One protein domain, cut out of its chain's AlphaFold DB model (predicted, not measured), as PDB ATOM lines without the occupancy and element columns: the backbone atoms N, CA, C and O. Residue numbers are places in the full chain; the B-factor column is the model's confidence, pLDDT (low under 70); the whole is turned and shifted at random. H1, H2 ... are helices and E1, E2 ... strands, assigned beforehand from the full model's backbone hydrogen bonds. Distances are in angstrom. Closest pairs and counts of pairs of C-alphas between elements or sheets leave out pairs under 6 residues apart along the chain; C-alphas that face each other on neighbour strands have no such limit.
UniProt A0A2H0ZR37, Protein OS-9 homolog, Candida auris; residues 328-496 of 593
ATOM      1  N   ARG A 328      14.353  19.014 -34.449       53.06
ATOM      2  CA  ARG A 328      13.691  18.098 -35.362       53.06
ATOM      3  C   ARG A 328      13.003  17.025 -34.534       53.06
ATOM      4  O   ARG A 328      13.631  16.413 -33.666       53.06
ATOM      5  N   ASP A 329      11.730  16.816 -34.839       57.34
ATOM      6  CA  ASP A 329      10.930  15.751 -34.252       57.34
ATOM      7  C   ASP A 329      11.341  14.414 -34.887       57.34
ATOM      8  O   ASP A 329      11.515  14.328 -36.110       57.34
ATOM      9  N   ASP A 330      11.527  13.377 -34.067       59.16
ATOM     10  CA  ASP A 330      11.523  11.994 -34.543       59.16
ATOM     11  C   ASP A 330      10.067  11.491 -34.581       59.16
ATOM     12  O   ASP A 330       9.197  11.988 -33.864       59.16
ATOM     13  N   GLY A 331       9.769  10.528 -35.456       57.81
ATOM     14  CA  GLY A 331       8.414   9.986 -35.585       57.81
ATOM     15  C   GLY A 331       7.913   9.295 -34.311       57.81
ATOM     16  O   GLY A 331       6.712   9.308 -34.056       57.81
ATOM     17  N   ASN A 332       8.823   8.732 -33.506       57.03
ATOM     18  CA  ASN A 332       8.488   7.965 -32.305       57.03
ATOM     19  C   ASN A 332       8.749   8.730 -30.992       57.03
ATOM     20  O   ASN A 332       8.152   8.424 -29.956       57.03
ATOM     21  N   PHE A 333       9.635   9.727 -31.014       66.31
ATOM     22  CA  PHE A 333       9.994  10.544 -29.854       66.31
ATOM     23  C   PHE A 333      10.236  11.989 -30.302       66.31
ATOM     24  O   PHE A 333      10.738  12.203 -31.397       66.31
ATOM     25  N   PRO A 334       9.940  13.030 -29.505       64.75
ATOM     26  CA  PRO A 334      10.046  14.385 -30.024       64.75
ATOM     27  C   PRO A 334      11.481  14.802 -30.358       64.75
ATOM     28  O   PRO A 334      11.624  15.868 -30.917       64.75
ATOM     29  N   VAL A 335      12.537  14.030 -30.069       69.69
ATOM     30  CA  VAL A 335      13.943  14.473 -30.163       69.69
ATOM     31  C   VAL A 335      14.759  13.543 -31.056       69.69
ATOM     32  O   VAL A 335      14.846  12.352 -30.773       69.69
ATOM     33  N   ARG A 336      15.406  14.089 -32.093       67.94
ATOM     34  CA  ARG A 336      16.378  13.363 -32.927       67.94
ATOM     35  C   ARG A 336      17.796  13.446 -32.366       67.94
ATOM     36  O   ARG A 336      18.178  14.460 -31.785       67.94
ATOM     37  N   GLY A 337      18.602  12.416 -32.623       68.00
ATOM     38  CA  GLY A 337      20.004  12.343 -32.197       68.00
ATOM     39  C   GLY A 337      20.952  13.388 -32.778       68.00
ATOM     40  O   GLY A 337      22.030  13.590 -32.227       68.00
ATOM     41  N   ASP A 338      20.569  14.086 -33.849       66.69
ATOM     42  CA  ASP A 338      21.343  15.196 -34.412       66.69
ATOM     43  C   ASP A 338      20.984  16.567 -33.815       66.69
ATOM     44  O   ASP A 338      21.574  17.572 -34.214       66.69
ATOM     45  N   ASN A 339      20.056  16.627 -32.851       73.19
ATOM     46  CA  ASN A 339      19.703  17.872 -32.177       73.19
ATOM     47  C   ASN A 339      20.885  18.437 -31.373       73.19
ATOM     48  O   ASN A 339      21.661  17.717 -30.740       73.19
ATOM     49  N   ARG A 340      20.987  19.766 -31.375       73.88
ATOM     50  CA  ARG A 340      21.973  20.530 -30.610       73.88
ATOM     51  C   ARG A 340      21.284  21.659 -29.862       73.88
ATOM     52  O   ARG A 340      20.270  22.184 -30.323       73.88
ATOM     53  N   ILE A 341      21.849  22.042 -28.725       77.00
ATOM     54  CA  ILE A 341      21.397  23.200 -27.947       77.00
ATOM     55  C   ILE A 341      22.564  24.134 -27.658       77.00
ATOM     56  O   ILE A 341      23.705  23.694 -27.587       77.00
ATOM     57  N   SER A 342      22.282  25.412 -27.418       77.44
ATOM     58  CA  SER A 342      23.290  26.327 -26.891       77.44
ATOM     59  C   SER A 342      23.235  26.361 -25.366       77.44
ATOM     60  O   SER A 342      22.178  26.607 -24.778       77.44
ATOM     61  N   VAL A 343      24.366  26.126 -24.700       82.19
ATOM     62  CA  VAL A 343      24.444  26.144 -23.227       82.19
ATOM     63  C   VAL A 343      24.166  27.544 -22.669       82.19
ATOM     64  O   VAL A 343      23.552  27.663 -21.611       82.19
ATOM     65  N   GLU A 344      24.555  28.603 -23.387       78.12
ATOM     66  CA  GLU A 344      24.347  29.996 -22.952       78.12
ATOM     67  C   GLU A 344      22.865  30.398 -22.893       78.12
ATOM     68  O   GLU A 344      22.501  31.275 -22.113       78.12
ATOM     69  N   ASP A 345      22.005  29.705 -23.642       80.69
ATOM     70  CA  ASP A 345      20.560  29.953 -23.678       80.69
ATOM     71  C   ASP A 345      19.810  29.285 -22.515       80.69
ATOM     72  O   ASP A 345      18.576  29.259 -22.500       80.69
ATOM     73  N   HIS A 346      20.524  28.742 -21.523       88.31
ATOM     74  CA  HIS A 346      19.939  28.020 -20.397       88.31
ATOM     75  C   HIS A 346      20.396  28.558 -19.036       88.31
ATOM     76  O   HIS A 346      21.570  28.824 -18.790       88.31
ATOM     77  N   THR A 347      19.466  28.627 -18.083       91.50
ATOM     78  CA  THR A 347      19.798  28.772 -16.663       91.50
ATOM     79  C   THR A 347      20.177  27.412 -16.089       91.50
ATOM     80  O   THR A 347      19.378  26.473 -16.164       91.50
ATOM     81  N   LEU A 348      21.362  27.314 -15.486       92.94
ATOM     82  CA  LEU A 348      21.906  26.066 -14.953       92.94
ATOM     83  C   LEU A 348      21.685  25.957 -13.440       92.94
ATOM     84  O   LEU A 348      22.048  26.849 -12.677       92.94
ATOM     85  N   SER A 349      21.136  24.827 -12.999       89.44
ATOM     86  CA  SER A 349      20.990  24.461 -11.587       89.44
ATOM     87  C   SER A 349      21.823  23.212 -11.288       89.44
ATOM     88  O   SER A 349      21.558  22.159 -11.866       89.44
ATOM     89  N   PRO A 350      22.826  23.266 -10.395       91.75
ATOM     90  CA  PRO A 350      23.759  22.158 -10.212       91.75
ATOM     91  C   PRO A 350      23.075  20.948  -9.573       91.75
ATOM     92  O   PRO A 350      22.576  21.045  -8.451       91.75
ATOM     93  N   LEU A 351      23.122  19.781 -10.217       88.25
ATOM     94  CA  LEU A 351      22.675  18.507  -9.639       88.25
ATOM     95  C   LEU A 351      23.790  17.859  -8.807       88.25
ATOM     96  O   LEU A 351      23.523  17.390  -7.701       88.25
ATOM     97  N   GLY A 352      25.046  17.996  -9.237       83.94
ATOM     98  CA  GLY A 352      26.236  17.391  -8.622       83.94
ATOM     99  C   GLY A 352      27.029  16.600  -9.666       83.94
ATOM    100  O   GLY A 352      26.516  16.381 -10.756       83.94
ATOM    101  N   PHE A 353      28.270  16.205  -9.360       85.44
ATOM    102  CA  PHE A 353      29.126  15.401 -10.260       85.44
ATOM    103  C   PHE A 353      29.272  15.971 -11.687       85.44
ATOM    104  O   PHE A 353      29.348  15.230 -12.654       85.44
ATOM    105  N   GLY A 354      29.267  17.300 -11.836       87.31
ATOM    106  CA  GLY A 354      29.370  17.947 -13.151       87.31
ATOM    107  C   GLY A 354      28.077  17.962 -13.981       87.31
ATOM    108  O   GLY A 354      28.120  18.420 -15.121       87.31
ATOM    109  N   PHE A 355      26.942  17.527 -13.421       94.38
ATOM    110  CA  PHE A 355      25.621  17.606 -14.050       94.38
ATOM    111  C   PHE A 355      24.830  18.821 -13.568       94.38
ATOM    112  O   PHE A 355      24.800  19.142 -12.372       94.38
ATOM    113  N   TYR A 356      24.116  19.445 -14.499       95.69
ATOM    114  CA  TYR A 356      23.274  20.611 -14.273       95.69
ATOM    115  C   TYR A 356      21.893  20.372 -14.875       95.69
ATOM    116  O   TYR A 356      21.783  19.989 -16.034       95.69
ATOM    117  N   LEU A 357      20.839  20.638 -14.108       94.75
ATOM    118  CA  LEU A 357      19.497  20.777 -14.659       94.75
ATOM    119  C   LEU A 357      19.413  22.146 -15.333       94.75
ATOM    120  O   LEU A 357      19.637  23.172 -14.690       94.75
ATOM    121  N   ALA A 358      19.108  22.149 -16.619       93.44
ATOM    122  CA  ALA A 358      19.124  23.317 -17.472       93.44
ATOM    123  C   ALA A 358      17.707  23.641 -17.955       93.44
ATOM    124  O   ALA A 358      16.997  22.783 -18.485       93.44
ATOM    125  N   LYS A 359      17.306  24.899 -17.774       90.00
ATOM    126  CA  LYS A 359      16.028  25.439 -18.251       90.00
ATOM    127  C   LYS A 359      16.293  26.562 -19.242       90.00
ATOM    128  O   LYS A 359      17.094  27.440 -18.936       90.00
ATOM    129  N   ALA A 360      15.624  26.550 -20.392       85.00
ATOM    130  CA  ALA A 360      15.787  27.592 -21.403       85.00
ATOM    131  C   ALA A 360      15.411  28.983 -20.850       85.00
ATOM    132  O   ALA A 360      14.388  29.133 -20.173       85.00
ATOM    133  N   ILE A 361      16.244  29.992 -21.130       82.06
ATOM    134  CA  ILE A 361      16.061  31.394 -20.712       82.06
ATOM    135  C   ILE A 361      14.913  32.016 -21.506       82.06
ATOM    136  O   ILE A 361      13.943  32.519 -20.937       82.06
ATOM    137  N   SER A 362      15.016  31.954 -22.831       70.81
ATOM    138  CA  SER A 362      13.918  32.205 -23.754       70.81
ATOM    139  C   SER A 362      13.333  30.854 -24.137       70.81
ATOM    140  O   SER A 362      14.030  30.037 -24.732       70.81
ATOM    141  N   GLY A 363      12.077  30.591 -23.763       61.62
ATOM    142  CA  GLY A 363      11.398  29.362 -24.179       61.62
ATOM    143  C   GLY A 363      11.480  29.172 -25.696       61.62
ATOM    144  O   GLY A 363      11.468  30.150 -26.449       61.62
ATOM    145  N   TYR A 364      11.579  27.919 -26.137       65.69
ATOM    146  CA  TYR A 364      11.615  27.597 -27.559       65.69
ATOM    147  C   TYR A 364      10.316  28.062 -28.241       65.69
ATOM    148  O   TYR A 364       9.244  28.065 -27.632       65.69
ATOM    149  N   ARG A 365      10.404  28.486 -29.506       61.84
ATOM    150  CA  ARG A 365       9.235  28.800 -30.349       61.84
ATOM    151  C   ARG A 365       8.896  27.610 -31.245       61.84
ATOM    152  O   ARG A 365       8.809  27.743 -32.460       61.84
ATOM    153  N   SER A 366       8.761  26.428 -30.645       64.19
ATOM    154  CA  SER A 366       8.393  25.205 -31.359       64.19
ATOM    155  C   SER A 366       6.873  25.035 -31.404       64.19
ATOM    156  O   SER A 366       6.148  25.487 -30.516       64.19
ATOM    157  N   THR A 367       6.363  24.343 -32.420       63.19
ATOM    158  CA  THR A 367       4.968  23.876 -32.457       63.19
ATOM    159  C   THR A 367       4.700  22.763 -31.440       63.19
ATOM    160  O   THR A 367       3.546  22.485 -31.121       63.19
ATOM    161  N   SER A 368       5.749  22.128 -30.915       70.31
ATOM    162  CA  SER A 368       5.644  21.055 -29.932       70.31
ATOM    163  C   SER A 368       5.698  21.595 -28.501       70.31
ATOM    164  O   SER A 368       6.649  22.258 -28.075       70.31
ATOM    165  N   ALA A 369       4.656  21.282 -27.728       76.12
ATOM    166  CA  ALA A 369       4.532  21.705 -26.336       76.12
ATOM    167  C   ALA A 369       5.627  21.113 -25.433       76.12
ATOM    168  O   ALA A 369       6.011  21.759 -24.456       76.12
ATOM    169  N   TYR A 370       6.167  19.942 -25.796       80.50
ATOM    170  CA  TYR A 370       7.311  19.330 -25.124       80.50
ATOM    171  C   TYR A 370       8.528  20.253 -25.169       80.50
ATOM    172  O   TYR A 370       9.034  20.667 -24.128       80.50
ATOM    173  N   TYR A 371       8.936  20.660 -26.372       76.94
ATOM    174  CA  TYR A 371      10.084  21.537 -26.579       76.94
ATOM    175  C   TYR A 371       9.969  22.853 -25.823       76.94
ATOM    176  O   TYR A 371      10.921  23.291 -25.188       76.94
ATOM    177  N   ASN A 372       8.787  23.461 -25.833       77.56
ATOM    178  CA  ASN A 372       8.590  24.774 -25.227       77.56
ATOM    179  C   ASN A 372       8.672  24.755 -23.692       77.56
ATOM    180  O   ASN A 372       8.900  25.801 -23.088       77.56
ATOM    181  N   ASN A 373       8.469  23.595 -23.059       82.31
ATOM    182  CA  ASN A 373       8.294  23.488 -21.606       82.31
ATOM    183  C   ASN A 373       9.244  22.491 -20.926       82.31
ATOM    184  O   ASN A 373       9.184  22.333 -19.704       82.31
ATOM    185  N   ARG A 374      10.098  21.801 -21.683       87.19
ATOM    186  CA  ARG A 374      11.056  20.844 -21.130       87.19
ATOM    187  C   ARG A 374      12.248  21.529 -20.462       87.19
ATOM    188  O   ARG A 374      12.683  22.617 -20.833       87.19
ATOM    189  N   ASN A 375      12.834  20.803 -19.526       92.56
ATOM    190  CA  ASN A 375      14.182  20.995 -19.018       92.56
ATOM    191  C   ASN A 375      15.081  19.885 -19.571       92.56
ATOM    192  O   ASN A 375      14.608  18.796 -19.900       92.56
ATOM    193  N   VAL A 376      16.378  20.153 -19.635       93.94
ATOM    194  CA  VAL A 376      17.402  19.207 -20.103       93.94
ATOM    195  C   VAL A 376      18.504  19.084 -19.051       93.94
ATOM    196  O   VAL A 376      18.560  19.875 -18.109       93.94
ATOM    197  N   ILE A 377      19.372  18.087 -19.169       96.44
ATOM    198  CA  ILE A 377      20.593  17.965 -18.371       96.44
ATOM    199  C   ILE A 377      21.778  18.412 -19.225       96.44
ATOM    200  O   ILE A 377      21.903  18.000 -20.373       96.44
ATOM    201  N   ILE A 378      22.661  19.226 -18.649       95.25
ATOM    202  CA  ILE A 378      23.951  19.592 -19.243       95.25
ATOM    203  C   ILE A 378      25.074  18.991 -18.397       95.25
ATOM    204  O   ILE A 378      25.062  19.107 -17.168       95.25
ATOM    205  N   TYR A 379      26.032  18.346 -19.057       91.00
ATOM    206  CA  TYR A 379      27.148  17.622 -18.452       91.00
ATOM    207  C   TYR A 379      28.497  18.219 -18.875       91.00
ATOM    208  O   TYR A 379      28.744  18.443 -20.058       91.00
ATOM    209  N   ASN A 380      29.372  18.466 -17.895       87.19
ATOM    210  CA  ASN A 380      30.722  19.016 -18.091       87.19
ATOM    211  C   ASN A 380      31.846  18.016 -17.736       87.19
ATOM    212  O   ASN A 380      32.954  18.422 -17.392       87.19
ATOM    213  N   GLY A 381      31.565  16.715 -17.707       76.31
ATOM    214  CA  GLY A 381      32.602  15.707 -17.469       76.31
ATOM    215  C   GLY A 381      33.068  15.029 -18.757       76.31
ATOM    216  O   GLY A 381      32.601  15.328 -19.856       76.31
ATOM    217  N   PHE A 382      33.995  14.089 -18.601       68.56
ATOM    218  CA  PHE A 382      34.582  13.321 -19.694       68.56
ATOM    219  C   PHE A 382      34.066  11.890 -19.595       68.56
ATOM    220  O   PHE A 382      34.393  11.185 -18.650       68.56
ATOM    221  N   SER A 383      33.204  11.493 -20.526       71.38
ATOM    222  CA  SER A 383      32.775  10.103 -20.665       71.38
ATOM    223  C   SER A 383      32.428   9.842 -22.127       71.38
ATOM    224  O   SER A 383      31.709  10.629 -22.759       71.38
ATOM    225  N   GLU A 384      33.017   8.789 -22.684       66.94
ATOM    226  CA  GLU A 384      32.831   8.401 -24.086       66.94
ATOM    227  C   GLU A 384      31.754   7.321 -24.241       66.94
ATOM    228  O   GLU A 384      31.149   7.220 -25.308       66.94
ATOM    229  N   GLU A 385      31.445   6.591 -23.166       80.00
ATOM    230  CA  GLU A 385      30.525   5.456 -23.163       80.00
ATOM    231  C   GLU A 385      29.212   5.781 -22.438       80.00
ATOM    232  O   GLU A 385      29.185   6.439 -21.397       80.00
ATOM    233  N   LEU A 386      28.094   5.296 -22.987       83.56
ATOM    234  CA  LEU A 386      26.759   5.545 -22.433       83.56
ATOM    235  C   LEU A 386      26.555   4.914 -21.049       83.56
ATOM    236  O   LEU A 386      25.839   5.483 -20.226       83.56
ATOM    237  N   GLU A 387      27.190   3.772 -20.787       84.75
ATOM    238  CA  GLU A 387      27.099   3.066 -19.506       84.75
ATOM    239  C   GLU A 387      27.698   3.892 -18.358       84.75
ATOM    240  O   GLU A 387      27.059   4.093 -17.322       84.75
ATOM    241  N   ASP A 388      28.889   4.456 -18.564       84.94
ATOM    242  CA  ASP A 388      29.544   5.319 -17.580       84.94
ATOM    243  C   ASP A 388      28.753   6.622 -17.354       84.94
ATOM    244  O   ASP A 388      28.467   6.988 -16.207       84.94
ATOM    245  N   ILE A 389      28.263   7.265 -18.426       88.00
ATOM    246  CA  ILE A 389      27.332   8.405 -18.312       88.00
ATOM    247  C   ILE A 389      26.114   8.022 -17.461       88.00
ATOM    248  O   ILE A 389      25.716   8.790 -16.579       88.00
ATOM    249  N   GLY A 390      25.544   6.838 -17.694       88.94
ATOM    250  CA  GLY A 390      24.424   6.278 -16.941       88.94
ATOM    251  C   GLY A 390      24.701   6.162 -15.447       88.94
ATOM    252  O   GLY A 390      23.937   6.673 -14.623       88.94
ATOM    253  N   ASN A 391      25.828   5.552 -15.089       87.88
ATOM    254  CA  ASN A 391      26.247   5.377 -13.702       87.88
ATOM    255  C   ASN A 391      26.426   6.722 -12.981       87.88
ATOM    256  O   ASN A 391      25.970   6.901 -11.844       87.88
ATOM    257  N   GLN A 392      27.054   7.694 -13.641       91.00
ATOM    258  CA  GLN A 392      27.301   9.012 -13.059       91.00
ATOM    259  C   GLN A 392      26.015   9.841 -12.929       91.00
ATOM    260  O   GLN A 392      25.740  10.397 -11.856       91.00
ATOM    261  N   VAL A 393      25.184   9.892 -13.978       93.81
ATOM    262  CA  VAL A 393      23.928  10.655 -13.945       93.81
ATOM    263  C   VAL A 393      22.919  10.026 -12.987       93.81
ATOM    264  O   VAL A 393      22.241  10.748 -12.254       93.81
ATOM    265  N   GLY A 394      22.879   8.693 -12.893       93.00
ATOM    266  CA  GLY A 394      22.068   7.970 -11.918       93.00
ATOM    267  C   GLY A 394      22.402   8.380 -10.484       93.00
ATOM    268  O   GLY A 394      21.505   8.739  -9.717       93.00
ATOM    269  N   ARG A 395      23.696   8.447 -10.136       91.69
ATOM    270  CA  ARG A 395      24.162   8.942  -8.824       91.69
ATOM    271  C   ARG A 395      23.807  10.411  -8.593       91.69
ATOM    272  O   ARG A 395      23.428  10.781  -7.477       91.69
ATOM    273  N   ALA A 396      23.919  11.258  -9.614       93.31
ATOM    274  CA  ALA A 396      23.562  12.671  -9.508       93.31
ATOM    275  C   ALA A 396      22.057  12.860  -9.244       93.31
ATOM    276  O   ALA A 396      21.678  13.596  -8.330       93.31
ATOM    277  N   ILE A 397      21.203  12.148  -9.985       94.56
ATOM    278  CA  ILE A 397      19.743  12.192  -9.839       94.56
ATOM    279  C   ILE A 397      19.319  11.621  -8.489       94.56
ATOM    280  O   ILE A 397      18.568  12.280  -7.771       94.56
ATOM    281  N   TYR A 398      19.856  10.460  -8.099       93.94
ATOM    282  CA  TYR A 398      19.614   9.849  -6.791       93.94
ATOM    283  C   TYR A 398      19.825  10.854  -5.653       93.94
ATOM    284  O   TYR A 398      18.951  11.071  -4.815       93.94
ATOM    285  N   ASN A 399      20.968  11.544  -5.660       91.75
ATOM    286  CA  ASN A 399      21.306  12.528  -4.636       91.75
ATOM    287  C   ASN A 399      20.464  13.809  -4.710       91.75
ATOM    288  O   ASN A 399      20.361  14.536  -3.716       91.75
ATOM    289  N   ALA A 400      19.882  14.105  -5.871       91.81
ATOM    290  CA  ALA A 400      19.048  15.274  -6.094       91.81
ATOM    291  C   ALA A 400      17.584  15.063  -5.660       91.81
ATOM    292  O   ALA A 400      16.912  16.053  -5.345       91.81
ATOM    293  N   ILE A 401      17.089  13.822  -5.583       93.19
ATOM    294  CA  ILE A 401      15.751  13.509  -5.048       93.19
ATOM    295  C   ILE A 401      15.683  13.900  -3.560       93.19
ATOM    296  O   ILE A 401      16.584  13.620  -2.770       93.19
ATOM    297  N   GLY A 402      14.626  14.616  -3.170       87.44
ATOM    298  CA  GLY A 402      14.441  15.197  -1.834       87.44
ATOM    299  C   GLY A 402      15.219  16.496  -1.583       87.44
ATOM    300  O   GLY A 402      14.938  17.210  -0.620       87.44
ATOM    301  N   LYS A 403      16.177  16.850  -2.451       88.12
ATOM    302  CA  LYS A 403      17.065  18.007  -2.246       88.12
ATOM    303  C   LYS A 403      16.899  19.099  -3.297       88.12
ATOM    304  O   LYS A 403      16.826  20.267  -2.934       88.12
ATOM    305  N   LYS A 404      16.868  18.753  -4.581       87.88
ATOM    306  CA  LYS A 404      16.959  19.724  -5.686       87.88
ATOM    307  C   LYS A 404      15.888  19.540  -6.756       87.88
ATOM    308  O   LYS A 404      15.422  20.536  -7.297       87.88
ATOM    309  N   LEU A 405      15.490  18.302  -7.055       90.56
ATOM    310  CA  LEU A 405      14.483  18.037  -8.085       90.56
ATOM    311  C   LEU A 405      13.089  18.460  -7.609       90.56
ATOM    312  O   LEU A 405      12.695  18.173  -6.476       90.56
ATOM    313  N   LEU A 406      12.355  19.144  -8.483       91.81
ATOM    314  CA  LEU A 406      10.994  19.618  -8.237       91.81
ATOM    315  C   LEU A 406       9.976  18.621  -8.782       91.81
ATOM    316  O   LEU A 406      10.150  18.108  -9.885       91.81
ATOM    317  N   ALA A 407       8.914  18.381  -8.020       93.25
ATOM    318  CA  ALA A 407       7.803  17.523  -8.400       93.25
ATOM    319  C   ALA A 407       6.710  18.310  -9.148       93.25
ATOM    320  O   ALA A 407       6.553  19.514  -8.917       93.25
ATOM    321  N   PRO A 408       5.873  17.640  -9.957       92.56
ATOM    322  CA  PRO A 408       4.594  18.144 -10.466       92.56
ATOM    323  C   PRO A 408       3.529  18.266  -9.370       92.56
ATOM    324  O   PRO A 408       2.422  17.756  -9.491       92.56
ATOM    325  N   TYR A 409       3.871  18.902  -8.254       92.94
ATOM    326  CA  TYR A 409       3.008  18.998  -7.088       92.94
ATOM    327  C   TYR A 409       3.179  20.353  -6.419       92.94
ATOM    328  O   TYR A 409       4.297  20.766  -6.103       92.94
ATOM    329  N   PHE A 410       2.052  21.016  -6.191       91.31
ATOM    330  CA  PHE A 410       1.992  22.383  -5.705       91.31
ATOM    331  C   PHE A 410       1.141  22.442  -4.442       91.31
ATOM    332  O   PHE A 410       0.038  21.901  -4.402       91.31
ATOM    333  N   GLU A 411       1.629  23.143  -3.423       88.38
ATOM    334  CA  GLU A 411       0.843  23.467  -2.233       88.38
ATOM    335  C   GLU A 411       0.918  24.965  -1.991       88.38
ATOM    336  O   GLU A 411       2.013  25.512  -1.873       88.38
ATOM    337  N   LYS A 412      -0.243  25.624  -1.886       89.62
ATOM    338  CA  LYS A 412      -0.328  27.089  -1.733       89.62
ATOM    339  C   LYS A 412       0.496  27.825  -2.804       89.62
ATOM    340  O   LYS A 412       1.249  28.738  -2.482       89.62
ATOM    341  N   ASP A 413       0.377  27.366  -4.050       86.06
ATOM    342  CA  ASP A 413       1.075  27.883  -5.237       86.06
ATOM    343  C   ASP A 413       2.612  27.750  -5.225       86.06
ATOM    344  O   ASP A 413       3.291  28.243  -6.123       86.06
ATOM    345  N   GLU A 414       3.180  27.028  -4.257       87.50
ATOM    346  CA  GLU A 414       4.608  26.719  -4.211       87.50
ATOM    347  C   GLU A 414       4.866  25.306  -4.747       87.50
ATOM    348  O   GLU A 414       4.326  24.322  -4.226       87.50
ATOM    349  N   GLN A 415       5.722  25.194  -5.767       90.81
ATOM    350  CA  GLN A 415       6.148  23.901  -6.293       90.81
ATOM    351  C   GLN A 415       7.024  23.176  -5.270       90.81
ATOM    352  O   GLN A 415       8.051  23.694  -4.824       90.81
ATOM    353  N   LYS A 416       6.634  21.957  -4.903       92.06
ATOM    354  CA  LYS A 416       7.364  21.152  -3.923       92.06
ATOM    355  C   LYS A 416       8.403  20.263  -4.587       92.06
ATOM    356  O   LYS A 416       8.386  20.018  -5.791       92.06
ATOM    357  N   ARG A 417       9.324  19.761  -3.770       93.81
ATOM    358  CA  ARG A 417      10.373  18.840  -4.210       93.81
ATOM    359  C   ARG A 417       9.812  17.447  -4.480       93.81
ATOM    360  O   ARG A 417       8.751  17.069  -3.972       93.81
ATOM    361  N   LEU A 418      10.548  16.711  -5.301       94.19
ATOM    362  CA  LEU A 418      10.358  15.285  -5.512       94.19
ATOM    363  C   LEU A 418      10.828  14.529  -4.273       94.19
ATOM    364  O   LEU A 418      11.903  14.816  -3.747       94.19
ATOM    365  N   GLU A 419      10.028  13.583  -3.804       93.94
ATOM    366  CA  GLU A 419      10.287  12.796  -2.604       93.94
ATOM    367  C   GLU A 419      10.380  11.306  -2.931       93.94
ATOM    368  O   GLU A 419       9.792  10.813  -3.887       93.94
ATOM    369  N   TRP A 420      11.082  10.551  -2.085       94.19
ATOM    370  CA  TRP A 420      11.238   9.103  -2.257       94.19
ATOM    371  C   TRP A 420       9.923   8.317  -2.130       94.19
ATOM    372  O   TRP A 420       9.852   7.174  -2.559       94.19
ATOM    373  N   LYS A 421       8.870   8.907  -1.573       93.38
ATOM    374  CA  LYS A 421       7.535   8.293  -1.519       93.38
ATOM    375  C   LYS A 421       6.698   8.536  -2.778       93.38
ATOM    376  O   LYS A 421       5.582   8.037  -2.868       93.38
ATOM    377  N   ASP A 422       7.187   9.340  -3.717       95.19
ATOM    378  CA  ASP A 422       6.465   9.635  -4.950       95.19
ATOM    379  C   ASP A 422       6.637   8.501  -5.964       95.19
ATOM    380  O   ASP A 422       7.718   7.926  -6.093       95.19
ATOM    381  N   THR A 423       5.578   8.223  -6.724       95.75
ATOM    382  CA  THR A 423       5.632   7.364  -7.912       95.75
ATOM    383  C   THR A 423       5.716   8.257  -9.143       95.75
ATOM    384  O   THR A 423       4.862   9.125  -9.322       95.75
ATOM    385  N   PHE A 424       6.718   8.069 -10.000       94.44
ATOM    386  CA  PHE A 424       6.917   8.937 -11.163       94.44
ATOM    387  C   PHE A 424       7.655   8.257 -12.315       94.44
ATOM    388  O   PHE A 424       8.355   7.261 -12.131       94.44
ATOM    389  N   THR A 425       7.517   8.831 -13.510       93.25
ATOM    390  CA  THR A 425       8.366   8.555 -14.679       93.25
ATOM    391  C   THR A 425       8.757   9.874 -15.342       93.25
ATOM    392  O   THR A 425       7.886  10.682 -15.674       93.25
ATOM    393  N   ILE A 426      10.061  10.100 -15.505       92.31
ATOM    394  CA  ILE A 426      10.650  11.339 -16.025       92.31
ATOM    395  C   ILE A 426      11.522  11.022 -17.240       92.31
ATOM    396  O   ILE A 426      12.320  10.090 -17.206       92.31
ATOM    397  N   TRP A 427      11.403  11.857 -18.268       91.31
ATOM    398  CA  TRP A 427      12.240  11.874 -19.457       91.31
ATOM    399  C   TRP A 427      13.119  13.125 -19.479       91.31
ATOM    400  O   TRP A 427      12.618  14.253 -19.384       91.31
ATOM    401  N   LEU A 428      14.429  12.928 -19.615       93.19
ATOM    402  CA  LEU A 428      15.416  14.004 -19.674       93.19
ATOM    403  C   LEU A 428      16.408  13.754 -20.801       93.19
ATOM    404  O   LEU A 428      17.010  12.692 -20.890       93.19
ATOM    405  N   GLU A 429      16.608  14.765 -21.632       93.00
ATOM    406  CA  GLU A 429      17.705  14.786 -22.592       93.00
ATOM    407  C   GLU A 429      19.000  15.187 -21.887       93.00
ATOM    408  O   GLU A 429      18.988  16.113 -21.072       93.00
ATOM    409  N   LEU A 430      20.110  14.530 -22.216       94.31
ATOM    410  CA  LEU A 430      21.436  14.862 -21.712       94.31
ATOM    411  C   LEU A 430      22.315  15.395 -22.844       94.31
ATOM    412  O   LEU A 430      22.579  14.695 -23.821       94.31
ATOM    413  N   TYR A 431      22.796  16.622 -22.675       92.25
ATOM    414  CA  TYR A 431      23.713  17.300 -23.584       92.25
ATOM    415  C   TYR A 431      25.080  17.503 -22.925       92.25
ATOM    416  O   TYR A 431      25.174  17.684 -21.708       92.25
ATOM    417  N   ASP A 432      26.149  17.497 -23.717       87.06
ATOM    418  CA  ASP A 432      27.464  17.930 -23.238       87.06
ATOM    419  C   ASP A 432      27.584  19.467 -23.203       87.06
ATOM    420  O   ASP A 432      26.705  20.200 -23.663       87.06
ATOM    421  N   PHE A 433      28.684  19.981 -22.647       83.19
ATOM    422  CA  PHE A 433      28.920  21.426 -22.539       83.19
ATOM    423  C   PHE A 433      29.162  22.124 -23.896       83.19
ATOM    424  O   PHE A 433      29.199  23.351 -23.962       83.19
ATOM    425  N   PHE A 434      29.300  21.358 -24.981       78.38
ATOM    426  CA  PHE A 434      29.345  21.866 -26.354       78.38
ATOM    427  C   PHE A 434      27.971  21.827 -27.033       78.38
ATOM    428  O   PHE A 434      27.859  22.188 -28.205       78.38
ATOM    429  N   GLY A 435      26.929  21.390 -26.320       76.94
ATOM    430  CA  GLY A 435      25.571  21.344 -26.834       76.94
ATOM    431  C   GLY A 435      25.242  20.113 -27.668       76.94
ATOM    432  O   GLY A 435      24.191  20.101 -28.306       76.94
ATOM    433  N   ASN A 436      26.096  19.085 -27.699       79.81
ATOM    434  CA  ASN A 436      25.809  17.846 -28.423       79.81
ATOM    435  C   ASN A 436      24.868  16.960 -27.607       79.81
ATOM    436  O   ASN A 436      25.106  16.749 -26.417       79.81
ATOM    437  N   PHE A 437      23.839  16.400 -28.246       85.62
ATOM    438  CA  PHE A 437      22.954  15.435 -27.603       85.62
ATOM    439  C   PHE A 437      23.678  14.096 -27.414       85.62
ATOM    440  O   PHE A 437      24.145  13.496 -28.380       85.62
ATOM    441  N   LYS A 438      23.819  13.647 -26.164       88.88
ATOM    442  CA  LYS A 438      24.577  12.434 -25.820       88.88
ATOM    443  C   LYS A 438      23.662  11.236 -25.622       88.88
ATOM    444  O   LYS A 438      23.939  10.181 -26.177       88.88
ATOM    445  N   CYS A 439      22.595  11.391 -24.843       90.06
ATOM    446  CA  CYS A 439      21.633  10.321 -24.599       90.06
ATOM    447  C   CYS A 439      20.308  10.833 -24.052       90.06
ATOM    448  O   CYS A 439      20.218  11.919 -23.470       90.06
ATOM    449  N   LEU A 440      19.279  10.009 -24.214       90.00
ATOM    450  CA  LEU A 440      17.979  10.204 -23.601       90.00
ATOM    451  C   LEU A 440      17.877   9.345 -22.337       90.00
ATOM    452  O   LEU A 440      18.218   8.166 -22.343       90.00
ATOM    453  N   LEU A 441      17.392   9.931 -21.249       92.38
ATOM    454  CA  LEU A 441      17.235   9.258 -19.965       92.38
ATOM    455  C   LEU A 441      15.757   9.063 -19.659       92.38
ATOM    456  O   LEU A 441      14.992  10.032 -19.662       92.38
ATOM    457  N   ARG A 442      15.379   7.836 -19.308       91.81
ATOM    458  CA  ARG A 442      14.080   7.518 -18.709       91.81
ATOM    459  C   ARG A 442      14.306   7.061 -17.275       91.81
ATOM    460  O   ARG A 442      14.946   6.040 -17.040       91.81
ATOM    461  N   ILE A 443      13.784   7.818 -16.316       93.69
ATOM    462  CA  ILE A 443      13.911   7.524 -14.887       93.69
ATOM    463  C   ILE A 443      12.533   7.209 -14.318       93.69
ATOM    464  O   ILE A 443      11.642   8.057 -14.373       93.69
ATOM    465  N   SER A 444      12.363   6.028 -13.728       93.69
ATOM    466  CA  SER A 444      11.118   5.623 -13.070       93.69
ATOM    467  C   SER A 444      11.328   5.196 -11.623       93.69
ATOM    468  O   SER A 444      12.366   4.655 -11.245       93.69
ATOM    469  N   ARG A 445      10.313   5.444 -10.795       93.94
ATOM    470  CA  ARG A 445      10.251   4.966  -9.414       93.94
ATOM    471  C   ARG A 445       8.816   4.651  -9.020       93.94
ATOM    472  O   ARG A 445       7.915   5.443  -9.294       93.94
ATOM    473  N   ASP A 446       8.635   3.552  -8.292       93.12
ATOM    474  CA  ASP A 446       7.422   3.288  -7.528       93.12
ATOM    475  C   ASP A 446       7.596   3.725  -6.067       93.12
ATOM    476  O   ASP A 446       8.366   3.145  -5.307       93.12
ATOM    477  N   GLY A 447       6.857   4.755  -5.655       90.31
ATOM    478  CA  GLY A 447       6.887   5.295  -4.297       90.31
ATOM    479  C   GLY A 447       6.409   4.325  -3.213       90.31
ATOM    480  O   GLY A 447       6.613   4.593  -2.030       90.31
ATOM    481  N   ARG A 448       5.799   3.192  -3.594       90.50
ATOM    482  CA  ARG A 448       5.440   2.093  -2.681       90.50
ATOM    483  C   ARG A 448       6.649   1.255  -2.258       90.50
ATOM    484  O   ARG A 448       6.575   0.563  -1.243       90.50
ATOM    485  N   GLU A 449       7.743   1.297  -3.018       89.25
ATOM    486  CA  GLU A 449       8.965   0.570  -2.688       89.25
ATOM    487  C   GLU A 449       9.671   1.206  -1.490       89.25
ATOM    488  O   GLU A 449      10.008   2.393  -1.490       89.25
ATOM    489  N   GLN A 450       9.945   0.390  -0.468       84.31
ATOM    490  CA  GLN A 450      10.658   0.849   0.727       84.31
ATOM    491  C   GLN A 450      12.125   1.176   0.438       84.31
ATOM    492  O   GLN A 450      12.683   2.096   1.040       84.31
ATOM    493  N   ALA A 451      12.746   0.442  -0.489       89.06
ATOM    494  CA  ALA A 451      14.095   0.735  -0.937       89.06
ATOM    495  C   ALA A 451      14.112   2.079  -1.677       89.06
ATOM    496  O   ALA A 451      13.268   2.357  -2.532       89.06
ATOM    497  N   LYS A 452      15.087   2.930  -1.346       91.56
ATOM    498  CA  LYS A 452      15.377   4.137  -2.125       91.56
ATOM    499  C   LYS A 452      16.166   3.708  -3.352       91.56
ATOM    500  O   LYS A 452      17.382   3.588  -3.283       91.56
ATOM    501  N   SER A 453      15.446   3.451  -4.430       91.69
ATOM    502  CA  SER A 453      15.923   2.972  -5.725       91.69
ATOM    503  C   SER A 453      15.257   3.783  -6.837       91.69
ATOM    504  O   SER A 453      14.130   4.274  -6.696       91.69
ATOM    505  N   ILE A 454      15.963   3.941  -7.948       94.06
ATOM    506  CA  ILE A 454      15.395   4.418  -9.207       94.06
ATOM    507  C   ILE A 454      15.726   3.394 -10.284       94.06
ATOM    508  O   ILE A 454      16.795   2.789 -10.255       94.06
ATOM    509  N   GLN A 455      14.816   3.223 -11.230       92.50
ATOM    510  CA  GLN A 455      15.085   2.535 -12.482       92.50
ATOM    511  C   GLN A 455      15.545   3.590 -13.484       92.50
ATOM    512  O   GLN A 455      14.850   4.586 -13.687       92.50
ATOM    513  N   LEU A 456      16.721   3.392 -14.071       92.50
ATOM    514  CA  LEU A 456      17.308   4.294 -15.054       92.50
ATOM    515  C   LEU A 456      17.518   3.529 -16.357       92.50
ATOM    516  O   LEU A 456      18.208   2.519 -16.363       92.50
ATOM    517  N   GLN A 457      16.964   4.047 -17.446       90.19
ATOM    518  CA  GLN A 457      17.251   3.584 -18.797       90.19
ATOM    519  C   GLN A 457      18.004   4.694 -19.535       90.19
ATOM    520  O   GLN A 457      17.549   5.844 -19.556       90.19
ATOM    521  N   VAL A 458      19.159   4.352 -20.108       90.56
ATOM    522  CA  VAL A 458      20.003   5.256 -20.900       90.56
ATOM    523  C   VAL A 458      19.892   4.844 -22.352       90.56
ATOM    524  O   VAL A 458      20.287   3.739 -22.705       90.56
ATOM    525  N   ILE A 459      19.329   5.722 -23.170       87.25
ATOM    526  CA  ILE A 459      18.918   5.429 -24.539       87.25
ATOM    527  C   ILE A 459      19.825   6.194 -25.497       87.25
ATOM    528  O   ILE A 459      19.999   7.412 -25.368       87.25
ATOM    529  N   ASP A 460      20.393   5.471 -26.458       84.94
ATOM    530  CA  ASP A 460      21.164   6.062 -27.542       84.94
ATOM    531  C   ASP A 460      20.222   6.875 -28.447       84.94
ATOM    532  O   ASP A 460      19.187   6.374 -28.899       84.94
ATOM    533  N   PRO A 461      20.545   8.148 -28.716       80.25
ATOM    534  CA  PRO A 461      19.619   9.056 -29.374       80.25
ATOM    535  C   PRO A 461      19.560   8.864 -30.900       80.25
ATOM    536  O   PRO A 461      18.743   9.497 -31.571       80.25
ATOM    537  N   VAL A 462      20.433   8.026 -31.469       77.94
ATOM    538  CA  VAL A 462      20.461   7.670 -32.893       77.94
ATOM    539  C   VAL A 462      19.754   6.342 -33.125       77.94
ATOM    540  O   VAL A 462      18.927   6.241 -34.030       77.94
ATOM    541  N   THR A 463      20.085   5.317 -32.343       78.12
ATOM    542  CA  THR A 463      19.521   3.970 -32.522       78.12
ATOM    543  C   THR A 463      18.184   3.789 -31.806       78.12
ATOM    544  O   THR A 463      17.436   2.883 -32.169       78.12
ATOM    545  N   MET A 464      17.858   4.657 -30.840       77.75
ATOM    546  CA  MET A 464      16.652   4.589 -30.003       77.75
ATOM    547  C   MET A 464      16.516   3.265 -29.240       77.75
ATOM    548  O   MET A 464      15.406   2.837 -28.920       77.75
ATOM    549  N   VAL A 465      17.645   2.628 -28.930       81.81
ATOM    550  CA  VAL A 465      17.734   1.483 -28.018       81.81
ATOM    551  C   VAL A 465      18.579   1.854 -26.810       81.81
ATOM    552  O   VAL A 465      19.392   2.781 -26.866       81.81
ATOM    553  N   ASP A 466      18.349   1.174 -25.695       81.69
ATOM    554  CA  ASP A 466      19.153   1.356 -24.497       81.69
ATOM    555  C   ASP A 466      20.498   0.618 -24.560       81.69
ATOM    556  O   ASP A 466      20.837  -0.033 -25.550       81.69
ATOM    557  N   ILE A 467      21.286   0.750 -23.492       79.50
ATOM    558  CA  ILE A 467      22.591   0.088 -23.341       79.50
ATOM    559  C   ILE A 467      22.515  -1.448 -23.372       79.50
ATOM    560  O   ILE A 467      23.523  -2.094 -23.646       79.50
ATOM    561  N   GLU A 468      21.339  -2.037 -23.137       76.50
ATOM    562  CA  GLU A 468      21.096  -3.483 -23.219       76.50
ATOM    563  C   GLU A 468      20.610  -3.903 -24.623       76.50
ATOM    564  O   GLU A 468      20.507  -5.093 -24.924       76.50
ATOM    565  N   GLY A 469      20.370  -2.934 -25.516       77.50
ATOM    566  CA  GLY A 469      19.857  -3.143 -26.868       77.50
ATOM    567  C   GLY A 469      18.331  -3.239 -26.945       77.50
ATOM    568  O   GLY A 469      17.798  -3.532 -28.020       77.50
ATOM    569  N   ASP A 470      17.626  -2.968 -25.848       77.50
ATOM    570  CA  ASP A 470      16.171  -3.001 -25.781       77.50
ATOM    571  C   ASP A 470      15.581  -1.633 -26.184       77.50
ATOM    572  O   ASP A 470      16.083  -0.574 -25.792       77.50
ATOM    573  N   PRO A 471      14.477  -1.595 -26.956       72.62
ATOM    574  CA  PRO A 471      13.761  -0.350 -27.193       72.62
ATOM    575  C   PRO A 471      13.100   0.142 -25.892       72.62
ATOM    576  O   PRO A 471      12.635  -0.666 -25.076       72.62
ATOM    577  N   PRO A 472      12.975   1.463 -25.687       71.88
ATOM    578  CA  PRO A 472      12.317   1.996 -24.506       71.88
ATOM    579  C   PRO A 472      10.847   1.576 -24.432       71.88
ATOM    580  O   PRO A 472      10.075   1.744 -25.378       71.88
ATOM    581  N   MET A 473      10.435   1.075 -23.264       65.31
ATOM    582  CA  MET A 473       9.027   0.781 -22.999       65.31
ATOM    583  C   MET A 473       8.204   2.077 -22.983       65.31
ATOM    584  O   MET A 473       8.573   3.042 -22.309       65.31
ATOM    585  N   ASN A 474       7.052   2.060 -23.662       62.78
ATOM    586  CA  ASN A 474       6.081   3.160 -23.725       62.78
ATOM    587  C   ASN A 474       6.714   4.475 -24.213       62.78
ATOM    588  O   ASN A 474       6.780   5.455 -23.468       62.78
ATOM    589  N   MET A 475       7.180   4.488 -25.471       63.53
ATOM    590  CA  MET A 475       7.685   5.702 -26.123       63.53
ATOM    591  C   MET A 475       6.690   6.861 -25.969       63.53
ATOM    592  O   MET A 475       5.492   6.719 -26.215       63.53
ATOM    593  N   ALA A 476       7.213   8.003 -25.515       59.75
ATOM    594  CA  ALA A 476       6.451   9.072 -24.874       59.75
ATOM    595  C   ALA A 476       5.236   9.607 -25.654       59.75
ATOM    596  O   ALA A 476       4.274  10.027 -25.022       59.75
ATOM    597  N   ILE A 477       5.249   9.605 -26.991       52.97
ATOM    598  CA  ILE A 477       4.175  10.219 -27.795       52.97
ATOM    599  C   ILE A 477       3.071   9.225 -28.195       52.97
ATOM    600  O   ILE A 477       1.938   9.650 -28.405       52.97
ATOM    601  N   ASP A 478       3.355   7.920 -28.244       52.12
ATOM    602  CA  ASP A 478       2.384   6.894 -28.676       52.12
ATOM    603  C   ASP A 478       1.719   6.159 -27.493       52.12
ATOM    604  O   ASP A 478       0.893   5.263 -27.660       52.12
ATOM    605  N   SER A 479       2.063   6.533 -26.255       58.84
ATOM    606  CA  SER A 479       1.446   5.940 -25.067       58.84
ATOM    607  C   SER A 479       0.195   6.722 -24.659       58.84
ATOM    608  O   SER A 479       0.244   7.931 -24.443       58.84
ATOM    609  N   THR A 480      -0.916   6.026 -24.415       61.09
ATOM    610  CA  THR A 480      -2.091   6.588 -23.715       61.09
ATOM    611  C   THR A 480      -1.797   6.980 -22.255       61.09
ATOM    612  O   THR A 480      -2.707   7.358 -21.525       61.09
ATOM    613  N   GLU A 481      -0.544   6.846 -21.816       66.06
ATOM    614  CA  GLU A 481      -0.064   7.005 -20.442       66.06
ATOM    615  C   GLU A 481       0.773   8.281 -20.246       66.06
ATOM    616  O   GLU A 481       1.302   8.503 -19.158       66.06
ATOM    617  N   TYR A 482       0.948   9.113 -21.281       82.62
ATOM    618  CA  TYR A 482       1.712  10.353 -21.164       82.62
ATOM    619  C   TYR A 482       0.825  11.516 -20.712       82.62
ATOM    620  O   TYR A 482       0.032  12.056 -21.483       82.62
ATOM    621  N   GLU A 483       0.963  11.908 -19.448       87.25
ATOM    622  CA  GLU A 483       0.054  12.851 -18.791       87.25
ATOM    623  C   GLU A 483       0.549  14.305 -18.799       87.25
ATOM    624  O   GLU A 483      -0.274  15.217 -18.733       87.25
ATOM    625  N   ALA A 484       1.868  14.544 -18.849       87.25
ATOM    626  CA  ALA A 484       2.477  15.874 -18.683       87.25
ATOM    627  C   ALA A 484       1.855  16.681 -17.514       87.25
ATOM    628  O   ALA A 484       1.342  17.791 -17.717       87.25
ATOM    629  N   PRO A 485       1.861  16.149 -16.275       88.81
ATOM    630  CA  PRO A 485       1.122  16.721 -15.152       88.81
ATOM    631  C   PRO A 485       1.529  18.178 -14.905       88.81
ATOM    632  O   PRO A 485       2.713  18.513 -14.850       88.81
ATOM    633  N   HIS A 486       0.537  19.063 -14.764       86.94
ATOM    634  CA  HIS A 486       0.735  20.516 -14.646       86.94
ATOM    635  C   HIS A 486       1.539  21.152 -15.799       86.94
ATOM    636  O   HIS A 486       2.217  22.159 -15.593       86.94
ATOM    637  N   ASN A 487       1.460  20.593 -17.013       84.56
ATOM    638  CA  ASN A 487       2.216  21.051 -18.184       84.56
ATOM    639  C   ASN A 487       3.746  20.960 -17.985       84.56
ATOM    640  O   ASN A 487       4.511  21.696 -18.608       84.56
ATOM    641  N   LEU A 488       4.205  20.062 -17.104       88.31
ATOM    642  CA  LEU A 488       5.620  19.753 -16.910       88.31
ATOM    643  C   LEU A 488       6.007  18.581 -17.809       88.31
ATOM    644  O   LEU A 488       6.013  17.427 -17.394       88.31
ATOM    645  N   TRP A 489       6.368  18.905 -19.046       87.12
ATOM    646  CA  TRP A 489       6.619  17.954 -20.131       87.12
ATOM    647  C   TRP A 489       7.870  17.077 -19.970       87.12
ATOM    648  O   TRP A 489       8.168  16.274 -20.836       87.12
ATOM    649  N   ASN A 490       8.628  17.173 -18.879       91.50
ATOM    650  CA  ASN A 490       9.592  16.112 -18.565       91.50
ATOM    651  C   ASN A 490       8.925  14.916 -17.881       91.50
ATOM    652  O   ASN A 490       9.472  13.821 -17.910       91.50
ATOM    653  N   TYR A 491       7.772  15.105 -17.242       91.88
ATOM    654  CA  TYR A 491       7.086  14.049 -16.510       91.88
ATOM    655  C   TYR A 491       6.092  13.348 -17.427       91.88
ATOM    656  O   TYR A 491       5.108  13.943 -17.855       91.88
ATOM    657  N   GLN A 492       6.326  12.064 -17.682       89.00
ATOM    658  CA  GLN A 492       5.313  11.209 -18.296       89.00
ATOM    659  C   GLN A 492       4.174  10.958 -17.306       89.00
ATOM    660  O   GLN A 492       3.013  11.068 -17.672       89.00
ATOM    661  N   TYR A 493       4.514  10.664 -16.049       90.56
ATOM    662  CA  TYR A 493       3.559  10.322 -14.995       90.56
ATOM    663  C   TYR A 493       4.066  10.794 -13.628       90.56
ATOM    664  O   TYR A 493       5.275  10.756 -13.363       90.56
ATOM    665  N   PHE A 494       3.154  11.198 -12.739       94.00
ATOM    666  CA  PHE A 494       3.477  11.526 -11.350       94.00
ATOM    667  C   PHE A 494       2.299  11.295 -10.394       94.00
ATOM    668  O   PHE A 494       1.178  11.731 -10.639       94.00
ATOM    669  N   ARG A 495       2.591  10.717  -9.224       93.81
ATOM    670  CA  ARG A 495       1.675  10.606  -8.086       93.81
ATOM    671  C   ARG A 495       2.419  10.827  -6.767       93.81
ATOM    672  O   ARG A 495       3.365  10.111  -6.446       93.81
ATOM    673  N   ARG A 496       1.933  11.779  -5.965       93.56
ATOM    674  CA  ARG A 496       2.425  12.072  -4.607       93.56
ATOM    675  C   ARG A 496       2.055  10.936  -3.641       93.56
ATOM    676  O   ARG A 496       0.884  10.558  -3.563       93.56
TER     677      ARG A 496
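Overview. This is residues 328 to 496 of the 593 residues of the protein "Protein OS-9 homolog" of Candida auris (UniProt A0A2H0ZR37). A twisted sheet of seven strands bends like a trough round helix H2, which packs on it between the edge strands E1 and E8. The hairpin E4 and E5 makes a small separate sheet at one end, near E9, and the short helix H1 lies away from H2. The 169 printed residues hold two named helices and nine named strands, in the order E1 E2 H1 E3 H2 E4 E5 E6 E7 E8 E9; the class is mixed, helices and strands, with under half of the residues in named elements. The large sheet is branched at E6 and mixed, with one parallel pair. The whole is compact, with a radius of gyration of the C-alphas of 15.1 A, and spans 39 by 34 by 33 A.

Arrangement. E1, residues 346 to 352, and E2, residues 355 to 360, form an antiparallel hairpin, with N 349 and O 357 2.8 A apart. On the other side of E2 lies E3, residues 375 to 379, antiparallel, with N 358 and O 376 at 2.8 A. E3 is parallel to E6, residues 423 to 432, with N 377 and O 429 at 2.8 A. On the same side of E6 as E3 lies E9, residues 491 to 495, antiparallel, with N 425 and O 493 at 3.0 A. On the other side of E6 lies E7, residues 437 to 445, with N 428 and O 441 at 3.0 A. E6, E7 and E8, residues 455 to 459, form a meander, each strand the antiparallel neighbour of the one before; N 442 and O 457 are 3.0 A apart. With E9 they form a Greek key, E6 being the antiparallel neighbour of E9. H2, residues 386 to 400, is on this sheet; its closest C-alphas to E1 are Ala 396 and Gly 352, 5.5 A, and to E8 Gly 390 and Val 458, 6.0 A. H1, residues 369 to 373, is only just not on it, with 4 pairs of C-alphas within 10 A. E4, residues 406 to 411, and E5, residues 414 to 417, form an antiparallel hairpin, with N 407 and O 416 at 2.8 A. In H1 and H2 every O i to N i+4 pair is within hydrogen-bond range.

Along the chain. E1 begins at C-alpha 346, (19.939, 28.020, -20.397), and is 17.1 A long. H2 is 20.5 A long, E6 28.7 A and E7 24.5 A. E9 ends at C-alpha 495, (1.675, 10.606, -8.086).

Size, cuts and confidence. The C-alphas of Lys 412 and Gly 469 are farthest apart, at 44.2 A. The printed part has no cut. The link E8 to E9, 31 residues, is long. pLDDT is under 70 at residues 328 to 338, 363 to 367, 382, 384 and 473 to 481.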